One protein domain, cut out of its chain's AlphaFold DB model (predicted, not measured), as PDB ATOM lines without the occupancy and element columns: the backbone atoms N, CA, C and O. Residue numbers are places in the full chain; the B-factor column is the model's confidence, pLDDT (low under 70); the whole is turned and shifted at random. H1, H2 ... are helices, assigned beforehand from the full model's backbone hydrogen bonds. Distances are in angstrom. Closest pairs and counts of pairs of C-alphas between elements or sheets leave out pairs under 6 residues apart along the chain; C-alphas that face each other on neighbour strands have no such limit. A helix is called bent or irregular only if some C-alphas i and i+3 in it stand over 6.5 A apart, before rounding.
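Overview. This is residues 371 to 440 of the 440 residues of the protein "Metallophos domain-containing protein" of Candidatus Bathyarchaeota archaeon (UniProt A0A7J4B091). H1, H2, H4 and H5 stand in a flat row of two helical hairpins, neighbours running opposite ways, with short H3 on the turn between H2 and H4, where residues 402 to 407 stick out. The printed part has 70 residues with five named helices, H1 to H5, and no named strand: all helix. It is only just loose, close to compact (radius of gyration of the C-alphas 13.4 A), spanning 34 by 31 by 16 A.

Along the chain. Find C-alpha 371 at (14.144, 205.109, 113.927), where H1, residues 371 to 379, begins. Next come H2, residues 383 to 395, 19.2 A, only just irregular with C-alphas 384 and 387 6.7 A apart; H3, residues 399 to 403; H4, residues 408 to 423, 22.0 A, irregular with C-alphas 418 and 421 7.0 A apart; and H5, residues 427 to 438, 16.9 A, which ends with C-alpha 438 at (12.901, 233.698, 123.775).

Arrangement. Look at C-alphas 378 and 386, 5.6 A apart, the closest of hairpin H1 and H2, at a shallow tilt of 22 degrees. H2 touches H4 with residues 388 to 392 alone, closest C-alphas 392 and 415, 7.1 A, tilt 26 degrees. Hairpin H4 and H5 comes closest at C-alphas 413 and 434, 5.6 A, tilt 30 degrees; the packing is mostly aligned, with shallow tilts. H3 touches no helix. Every O i to N i+4 pair is within hydrogen-bond range in H1, H3 and H5, against 7 of 9 in H2 and 10 of 12 in H4.

Size, cuts and confidence. The farthest C-alphas, 372 and 428, are 36.0 A apart. The printed part has no cut, and its four links are tight. Residues 405, 439 and 440 have pLDDT under 70.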
ATOM      1  N   ASP A 371      13.196 206.160 113.547       82.88
ATOM      2  CA  ASP A 371      14.144 205.109 113.927       82.88
ATOM      3  C   ASP A 371      15.299 205.017 112.918       82.88
ATOM      4  O   ASP A 371      16.467 205.033 113.302       82.88
ATOM      5  N   GLU A 372      14.996 205.059 111.614       82.81
ATOM      6  CA  GLU A 372      16.020 205.075 110.557       82.81
ATOM      7  C   GLU A 372      16.914 206.318 110.625       82.81
ATOM      8  O   GLU A 372      18.116 206.242 110.356       82.81
ATOM      9  N   LEU A 373      16.343 207.475 110.975       82.25
ATOM     10  CA  LEU A 373      17.102 208.706 111.163       82.25
ATOM     11  C   LEU A 373      18.020 208.596 112.386       82.25
ATOM     12  O   LEU A 373      19.199 208.949 112.300       82.25
ATOM     13  N   THR A 374      17.498 208.066 113.492       84.00
ATOM     14  CA  THR A 374      18.229 207.866 114.748       84.00
ATOM     15  C   THR A 374      19.412 206.927 114.537       84.00
ATOM     16  O   THR A 374      20.552 207.300 114.818       84.00
ATOM     17  N   ASP A 375      19.183 205.754 113.948       84.75
ATOM     18  CA  ASP A 375      20.228 204.762 113.685       84.75
ATOM     19  C   ASP A 375      21.323 205.310 112.772       84.75
ATOM     20  O   ASP A 375      22.517 205.101 113.009       84.75
ATOM     21  N   ARG A 376      20.937 206.074 111.749       82.38
ATOM     22  CA  ARG A 376      21.880 206.654 110.794       82.38
ATOM     23  C   ARG A 376      22.725 207.761 111.413       82.38
ATOM     24  O   ARG A 376      23.925 207.818 111.146       82.38
ATOM     25  N   VAL A 377      22.131 208.608 112.257       82.44
ATOM     26  CA  VAL A 377      22.870 209.623 113.020       82.44
ATOM     27  C   VAL A 377      23.832 208.953 114.000       82.44
ATOM     28  O   VAL A 377      25.002 209.327 114.052       82.44
ATOM     29  N   LEU A 378      23.387 207.924 114.726       83.19
ATOM     30  CA  LEU A 378      24.227 207.193 115.674       83.19
ATOM     31  C   LEU A 378      25.382 206.453 114.993       83.19
ATOM     32  O   LEU A 378      26.485 206.437 115.538       83.19
ATOM     33  N   ALA A 379      25.171 205.888 113.803       81.75
ATOM     34  CA  ALA A 379      26.210 205.195 113.041       81.75
ATOM     35  C   ALA A 379      27.383 206.111 112.642       81.75
ATOM     36  O   ALA A 379      28.513 205.641 112.524       81.75
ATOM     37  N   GLY A 380      27.138 207.415 112.469       75.06
ATOM     38  CA  GLY A 380      28.167 208.404 112.129       75.06
ATOM     39  C   GLY A 380      28.887 209.034 113.327       75.06
ATOM     40  O   GLY A 380      29.704 209.937 113.134       75.06
ATOM     41  N   LEU A 381      28.592 208.602 114.557       77.50
ATOM     42  CA  LEU A 381      29.120 209.191 115.789       77.50
ATOM     43  C   LEU A 381      30.064 208.235 116.529       77.50
ATOM     44  O   LEU A 381      29.850 207.027 116.569       77.50
ATOM     45  N   GLY A 382      31.092 208.793 117.177       77.44
ATOM     46  CA  GLY A 382      31.910 208.051 118.144       77.44
ATOM     47  C   GLY A 382      31.099 207.651 119.385       77.44
ATOM     48  O   GLY A 382      30.138 208.339 119.739       77.44
ATOM     49  N   GLU A 383      31.495 206.561 120.052       75.81
ATOM     50  CA  GLU A 383      30.777 205.969 121.201       75.81
ATOM     51  C   GLU A 383      30.417 206.998 122.284       75.81
ATOM     52  O   GLU A 383      29.269 207.074 122.720       75.81
ATOM     53  N   ASP A 384      31.345 207.901 122.609       73.75
ATOM     54  CA  ASP A 384      31.192 208.937 123.639       73.75
ATOM     55  C   ASP A 384      30.056 209.940 123.364       73.75
ATOM     56  O   ASP A 384      29.699 210.739 124.240       73.75
ATOM     57  N   ARG A 385      29.551 209.974 122.122       76.25
ATOM     58  CA  ARG A 385      28.480 210.866 121.653       76.25
ATOM     59  C   ARG A 385      27.162 210.132 121.416       76.25
ATOM     60  O   ARG A 385      26.119 210.779 121.460       76.25
ATOM     61  N   LYS A 386      27.184 208.809 121.211       83.50
ATOM     62  CA  LYS A 386      25.978 208.012 120.931       83.50
ATOM     63  C   LYS A 386      24.972 208.064 122.077       83.50
ATOM     64  O   LYS A 386      23.782 208.202 121.826       83.50
ATOM     65  N   GLN A 387      25.445 208.003 123.322       83.44
ATOM     66  CA  GLN A 387      24.568 208.021 124.497       83.44
ATOM     67  C   GLN A 387      23.747 209.314 124.596       83.44
ATOM     68  O   GLN A 387      22.543 209.262 124.811       83.44
ATOM     69  N   ILE A 388      24.385 210.465 124.390       83.06
ATOM     70  CA  ILE A 388      23.713 211.766 124.487       83.06
ATOM     71  C   ILE A 388      22.793 211.991 123.300       83.06
ATOM     72  O   ILE A 388      21.698 212.512 123.457       83.06
ATOM     73  N   VAL A 389      23.214 211.583 122.103       84.81
ATOM     74  CA  VAL A 389      22.349 211.706 120.932       84.81
ATOM     75  C   VAL A 389      21.107 210.829 121.077       84.81
ATOM     76  O   VAL A 389      20.029 211.311 120.760       84.81
ATOM     77  N   ARG A 390      21.215 209.621 121.649       87.12
ATOM     78  CA  ARG A 390      20.036 208.821 122.025       87.12
ATOM     79  C   ARG A 390      19.109 209.583 122.966       87.12
ATOM     80  O   ARG A 390      17.954 209.760 122.622       87.12
ATOM     81  N   GLN A 391      19.633 210.144 124.057       87.88
ATOM     82  CA  GLN A 391      18.831 210.959 124.983       87.88
ATOM     83  C   GLN A 391      18.142 212.138 124.283       87.88
ATOM     84  O   GLN A 391      16.972 212.408 124.520       87.88
ATOM     85  N   VAL A 392      18.831 212.817 123.366       88.62
ATOM     86  CA  VAL A 392      18.234 213.908 122.587       88.62
ATOM     87  C   VAL A 392      17.122 213.394 121.661       88.62
ATOM     88  O   VAL A 392      16.085 214.042 121.556       88.62
ATOM     89  N   PHE A 393      17.279 212.245 121.002       88.88
ATOM     90  CA  PHE A 393      16.208 211.669 120.178       88.88
ATOM     91  C   PHE A 393      15.016 211.182 121.015       88.88
ATOM     92  O   PHE A 393      13.872 211.430 120.637       88.88
ATOM     93  N   ASP A 394      15.288 210.585 122.173       88.56
ATOM     94  CA  ASP A 394      14.283 210.026 123.077       88.56
ATOM     95  C   ASP A 394      13.489 211.110 123.827       88.56
ATOM     96  O   ASP A 394      12.317 210.909 124.138       88.56
ATOM     97  N   GLU A 395      14.103 212.264 124.116       89.00
ATOM     98  CA  GLU A 395      13.489 213.318 124.936       89.00
ATOM     99  C   GLU A 395      13.075 214.563 124.136       89.00
ATOM    100  O   GLU A 395      12.097 215.227 124.483       89.00
ATOM    101  N   ILE A 396      13.789 214.892 123.051       88.94
ATOM    102  CA  ILE A 396      13.535 216.096 122.242       88.94
ATOM    103  C   ILE A 396      12.839 215.741 120.928       88.94
ATOM    104  O   ILE A 396      11.800 216.325 120.621       88.94
ATOM    105  N   PHE A 397      13.358 214.782 120.157       86.25
ATOM    106  CA  PHE A 397      12.831 214.440 118.826       86.25
ATOM    107  C   PHE A 397      11.792 213.311 118.846       86.25
ATOM    108  O   PHE A 397      11.775 212.450 117.970       86.25
ATOM    109  N   THR A 398      10.888 213.324 119.823       85.06
ATOM    110  CA  THR A 398       9.806 212.338 119.908       85.06
ATOM    111  C   THR A 398       8.769 212.540 118.802       85.06
ATOM    112  O   THR A 398       8.599 213.634 118.258       85.06
ATOM    113  N   LYS A 399       8.010 211.485 118.484       81.25
ATOM    114  CA  LYS A 399       6.923 211.542 117.493       81.25
ATOM    115  C   LYS A 399       5.911 212.657 117.792       81.25
ATOM    116  O   LYS A 399       5.473 213.343 116.871       81.25
ATOM    117  N   ASP A 400       5.584 212.859 119.066       82.50
ATOM    118  CA  ASP A 400       4.646 213.896 119.504       82.50
ATOM    119  C   ASP A 400       5.227 215.302 119.307       82.50
ATOM    120  O   ASP A 400       4.523 216.200 118.840       82.50
ATOM    121  N   ASN A 401       6.528 215.475 119.564       83.62
ATOM    122  CA  ASN A 401       7.219 216.743 119.338       83.62
ATOM    123  C   ASN A 401       7.417 217.062 117.842       83.62
ATOM    124  O   ASN A 401       7.533 218.219 117.453       83.62
ATOM    125  N   LEU A 402       7.458 216.051 116.974       78.62
ATOM    126  CA  LEU A 402       7.668 216.251 115.537       78.62
ATOM    127  C   LEU A 402       6.372 216.505 114.752       78.62
ATOM    128  O   LEU A 402       6.416 217.109 113.683       78.62
ATOM    129  N   ILE A 403       5.229 216.032 115.254       77.19
ATOM    130  CA  ILE A 403       3.922 216.142 114.577       77.19
ATOM    131  C   ILE A 403       3.044 217.232 115.223       77.19
ATOM    132  O   ILE A 403       2.141 217.770 114.578       77.19
ATOM    133  N   GLY A 404       3.293 217.566 116.492       73.31
ATOM    134  CA  GLY A 404       2.501 218.512 117.273       73.31
ATOM    135  C   GLY A 404       2.906 219.983 117.130       73.31
ATOM    136  O   GLY A 404       3.940 220.341 116.573       73.31
ATOM    137  N   LYS A 405       2.078 220.869 117.697       68.56
ATOM    138  CA  LYS A 405       2.392 222.295 117.861       68.56
ATOM    139  C   LYS A 405       3.240 222.460 119.123       68.56
ATOM    140  O   LYS A 405       2.692 222.560 120.221       68.56
ATOM    141  N   VAL A 406       4.560 222.423 118.979       77.19
ATOM    142  CA  VAL A 406       5.469 222.382 120.130       77.19
ATOM    143  C   VAL A 406       5.898 223.768 120.592       77.19
ATOM    144  O   VAL A 406       6.051 224.700 119.808       77.19
ATOM    145  N   ASN A 407       6.124 223.889 121.899       80.12
ATOM    146  CA  ASN A 407       6.821 225.019 122.490       80.12
ATOM    147  C   ASN A 407       8.333 224.856 122.256       80.12
ATOM    148  O   ASN A 407       9.052 224.341 123.113       80.12
ATOM    149  N   GLU A 408       8.799 225.259 121.073       80.12
ATOM    150  CA  GLU A 408      10.218 225.213 120.688       80.12
ATOM    151  C   GLU A 408      11.152 225.842 121.743       80.12
ATOM    152  O   GLU A 408      12.163 225.216 122.069       80.12
ATOM    153  N   PRO A 409      10.820 226.991 122.378       80.25
ATOM    154  CA  PRO A 409      11.617 227.525 123.483       80.25
ATOM    155  C   PRO A 409      11.775 226.574 124.674       80.25
ATOM    156  O   PRO A 409      12.816 226.581 125.331       80.25
ATOM    157  N   LEU A 410      10.756 225.772 124.994       83.69
ATOM    158  CA  LEU A 410      10.823 224.810 126.094       83.69
ATOM    159  C   LEU A 410      11.683 223.598 125.722       83.69
ATOM    160  O   LEU A 410      12.512 223.182 126.528       83.69
ATOM    161  N   LEU A 411      11.552 223.085 124.494       86.75
ATOM    162  CA  LEU A 411      12.433 222.023 123.995       86.75
ATOM    163  C   LEU A 411      13.887 222.483 123.918       86.75
ATOM    164  O   LEU A 411      14.792 221.728 124.256       86.75
ATOM    165  N   PHE A 412      14.124 223.734 123.525       86.38
ATOM    166  CA  PHE A 412      15.468 224.295 123.515       86.38
ATOM    167  C   PHE A 412      16.054 224.406 124.929       86.38
ATOM    168  O   PHE A 412      17.222 224.077 125.129       86.38
ATOM    169  N   LYS A 413      15.247 224.790 125.930       88.81
ATOM    170  CA  LYS A 413      15.658 224.753 127.345       88.81
ATOM    171  C   LYS A 413      16.037 223.339 127.777       88.81
ATOM    172  O   LYS A 413      17.120 223.153 128.320       88.81
ATOM    173  N   HIS A 414      15.182 222.360 127.476       89.25
ATOM    174  CA  HIS A 414      15.412 220.954 127.823       89.25
ATOM    175  C   HIS A 414      16.684 220.415 127.157       89.25
ATOM    176  O   HIS A 414      17.514 219.772 127.792       89.25
ATOM    177  N   PHE A 415      16.923 220.781 125.894       91.06
ATOM    178  CA  PHE A 415      18.171 220.471 125.202       91.06
ATOM    179  C   PHE A 415      19.394 221.070 125.915       91.06
ATOM    180  O   PHE A 415      20.397 220.383 126.103       91.06
ATOM    181  N   LEU A 416      19.332 222.333 126.344       88.19
ATOM    182  CA  LEU A 416      20.427 222.957 127.093       88.19
ATOM    183  C   LEU A 416      20.669 222.268 128.444       88.19
ATOM    184  O   LEU A 416      21.828 222.075 128.814       88.19
ATOM    185  N   GLU A 417      19.610 221.862 129.144       89.75
ATOM    186  CA  GLU A 417      19.681 221.116 130.408       89.75
ATOM    187  C   GLU A 417      20.344 219.743 130.214       89.75
ATOM    188  O   GLU A 417      21.227 219.380 130.992       89.75
ATOM    189  N   LEU A 418      20.023 219.030 129.128       88.19
ATOM    190  CA  LEU A 418      20.665 217.760 128.762       88.19
ATOM    191  C   LEU A 418      22.160 217.916 128.440       88.19
ATOM    192  O   LEU A 418      22.976 217.060 128.789       88.19
ATOM    193  N   MET A 419      22.552 219.016 127.793       84.88
ATOM    194  CA  MET A 419      23.947 219.243 127.399       84.88
ATOM    195  C   MET A 419      24.808 219.842 128.522       84.88
ATOM    196  O   MET A 419      26.033 219.656 128.520       84.88
ATOM    197  N   ALA A 420      24.203 220.552 129.477       85.31
ATOM    198  CA  ALA A 420      24.909 221.318 130.501       85.31
ATOM    199  C   ALA A 420      25.899 220.492 131.348       85.31
ATOM    200  O   ALA A 420      27.049 220.929 131.471       85.31
ATOM    201  N   PRO A 421      25.559 219.285 131.851       82.75
ATOM    202  CA  PRO A 421      26.492 218.471 132.632       82.75
ATOM    203  C   PRO A 421      27.768 218.115 131.861       82.75
ATOM    204  O   PRO A 421      28.866 218.153 132.417       82.75
ATOM    205  N   ARG A 422      27.653 217.826 130.557       77.88
ATOM    206  CA  ARG A 422      28.801 217.430 129.726       77.88
ATOM    207  C   ARG A 422      29.781 218.580 129.526       77.88
ATOM    208  O   ARG A 422      30.993 218.372 129.541       77.88
ATOM    209  N   TYR A 423      29.256 219.783 129.333       76.75
ATOM    210  CA  TYR A 423      30.074 220.975 129.126       76.75
ATOM    211  C   TYR A 423      30.405 221.707 130.426       76.75
ATOM    212  O   TYR A 423      31.007 222.776 130.373       76.75
ATOM    213  N   LYS A 424      30.039 221.133 131.586       80.56
ATOM    214  CA  LYS A 424      30.178 221.765 132.906       80.56
ATOM    215  C   LYS A 424      29.568 223.173 132.924       80.56
ATOM    216  O   LYS A 424      30.107 224.084 133.550       80.56
ATOM    217  N   ALA A 425      28.472 223.356 132.191       76.06
ATOM    218  CA  ALA A 425      27.761 224.622 132.141       76.06
ATOM    219  C   ALA A 425      26.940 224.798 133.425       76.06
ATOM    220  O   ALA A 425      26.351 223.842 133.927       76.06
ATOM    221  N   SER A 426      26.913 226.017 133.963       79.19
ATOM    222  CA  SER A 426      26.128 226.331 135.157       79.19
ATOM    223  C   SER A 426      24.634 226.435 134.836       79.19
ATOM    224  O   SER A 426      24.239 226.756 133.716       79.19
ATOM    225  N   GLU A 427      23.785 226.249 135.844       78.88
ATOM    226  CA  GLU A 427      22.338 226.469 135.719       78.88
ATOM    227  C   GLU A 427      22.011 227.914 135.288       78.88
ATOM    228  O   GLU A 427      21.120 228.158 134.475       78.88
ATOM    229  N   ALA A 428      22.810 228.882 135.751       75.00
ATOM    230  CA  ALA A 428      22.707 230.276 135.329       75.00
ATOM    231  C   ALA A 428      22.979 230.461 133.823       75.00
ATOM    232  O   ALA A 428      22.322 231.277 133.176       75.00
ATOM    233  N   PHE A 429      23.915 229.695 133.246       82.12
ATOM    234  CA  PHE A 429      24.159 229.701 131.802       82.12
ATOM    235  C   PHE A 429      22.946 229.172 131.032       82.12
ATOM    236  O   PHE A 429      22.523 229.804 130.067       82.12
ATOM    237  N   VAL A 430      22.368 228.051 131.474       82.44
ATOM    238  CA  VAL A 430      21.185 227.441 130.844       82.44
ATOM    239  C   VAL A 430      20.007 228.413 130.845       82.44
ATOM    240  O   VAL A 430      19.417 228.667 129.796       82.44
ATOM    241  N   THR A 431      19.717 229.017 132.000       81.12
ATOM    242  CA  THR A 431      18.633 229.996 132.158       81.12
ATOM    243  C   THR A 431      18.828 231.203 131.244       81.12
ATOM    244  O   THR A 431      17.921 231.561 130.497       81.12
ATOM    245  N   ARG A 432      20.035 231.774 131.211       76.25
ATOM    246  CA  ARG A 432      20.326 232.956 130.392       76.25
ATOM    247  C   ARG A 432      20.321 232.660 128.891       76.25
ATOM    248  O   ARG A 432      19.838 233.470 128.106       76.25
ATOM    249  N   ALA A 433      20.860 231.514 128.474       79.06
ATOM    250  CA  ALA A 433      20.834 231.090 127.075       79.06
ATOM    251  C   ALA A 433      19.396 230.851 126.584       79.06
ATOM    252  O   ALA A 433      19.068 231.195 125.450       79.06
ATOM    253  N   TRP A 434      18.532 230.319 127.451       82.62
ATOM    254  CA  TRP A 434      17.106 230.165 127.181       82.62
ATOM    255  C   TRP A 434      16.358 231.502 127.102       82.62
ATOM    256  O   TRP A 434      15.576 231.701 126.176       82.62
ATOM    257  N   GLU A 435      16.609 232.431 128.028       78.44
ATOM    258  CA  GLU A 435      16.017 233.777 128.003       78.44
ATOM    259  C   GLU A 435      16.362 234.525 126.711       78.44
ATOM    260  O   GLU A 435      15.469 235.030 126.037       78.44
ATOM    261  N   LEU A 436      17.630 234.495 126.291       71.75
ATOM    262  CA  LEU A 436      18.069 235.110 125.033       71.75
ATOM    263  C   LEU A 436      17.423 234.482 123.790       71.75
ATOM    264  O   LEU A 436      17.244 235.159 122.779       71.75
ATOM    265  N   ALA A 437      17.102 233.187 123.837       70.75
ATOM    266  CA  ALA A 437      16.439 232.497 122.736       70.75
ATOM    267  C   ALA A 437      14.939 232.818 122.646       70.75
ATOM    268  O   ALA A 437      14.373 232.686 121.569       70.75
ATOM    269  N   LYS A 438      14.306 233.253 123.745       71.19
ATOM    270  CA  LYS A 438      12.901 233.698 123.775       71.19
ATOM    271  C   LYS A 438      12.682 235.106 123.223       71.19
ATOM    272  O   LYS A 438      11.563 235.436 122.853       71.19
ATOM    273  N   GLU A 439      13.713 235.947 123.244       54.72
ATOM    274  CA  GLU A 439      13.652 237.341 122.778       54.72
ATOM    275  C   GLU A 439      13.801 237.483 121.249       54.72
ATOM    276  O   GLU A 439      13.798 238.598 120.725       54.72
ATOM    277  N   ARG A 440      13.940 236.364 120.530       46.56
ATOM    278  CA  ARG A 440      13.944 236.270 119.065       46.56
ATOM    279  C   ARG A 440      12.691 235.562 118.588       46.56
ATOM    280  O   ARG A 440      12.229 235.939 117.489       46.56
TER     281      ARG A 440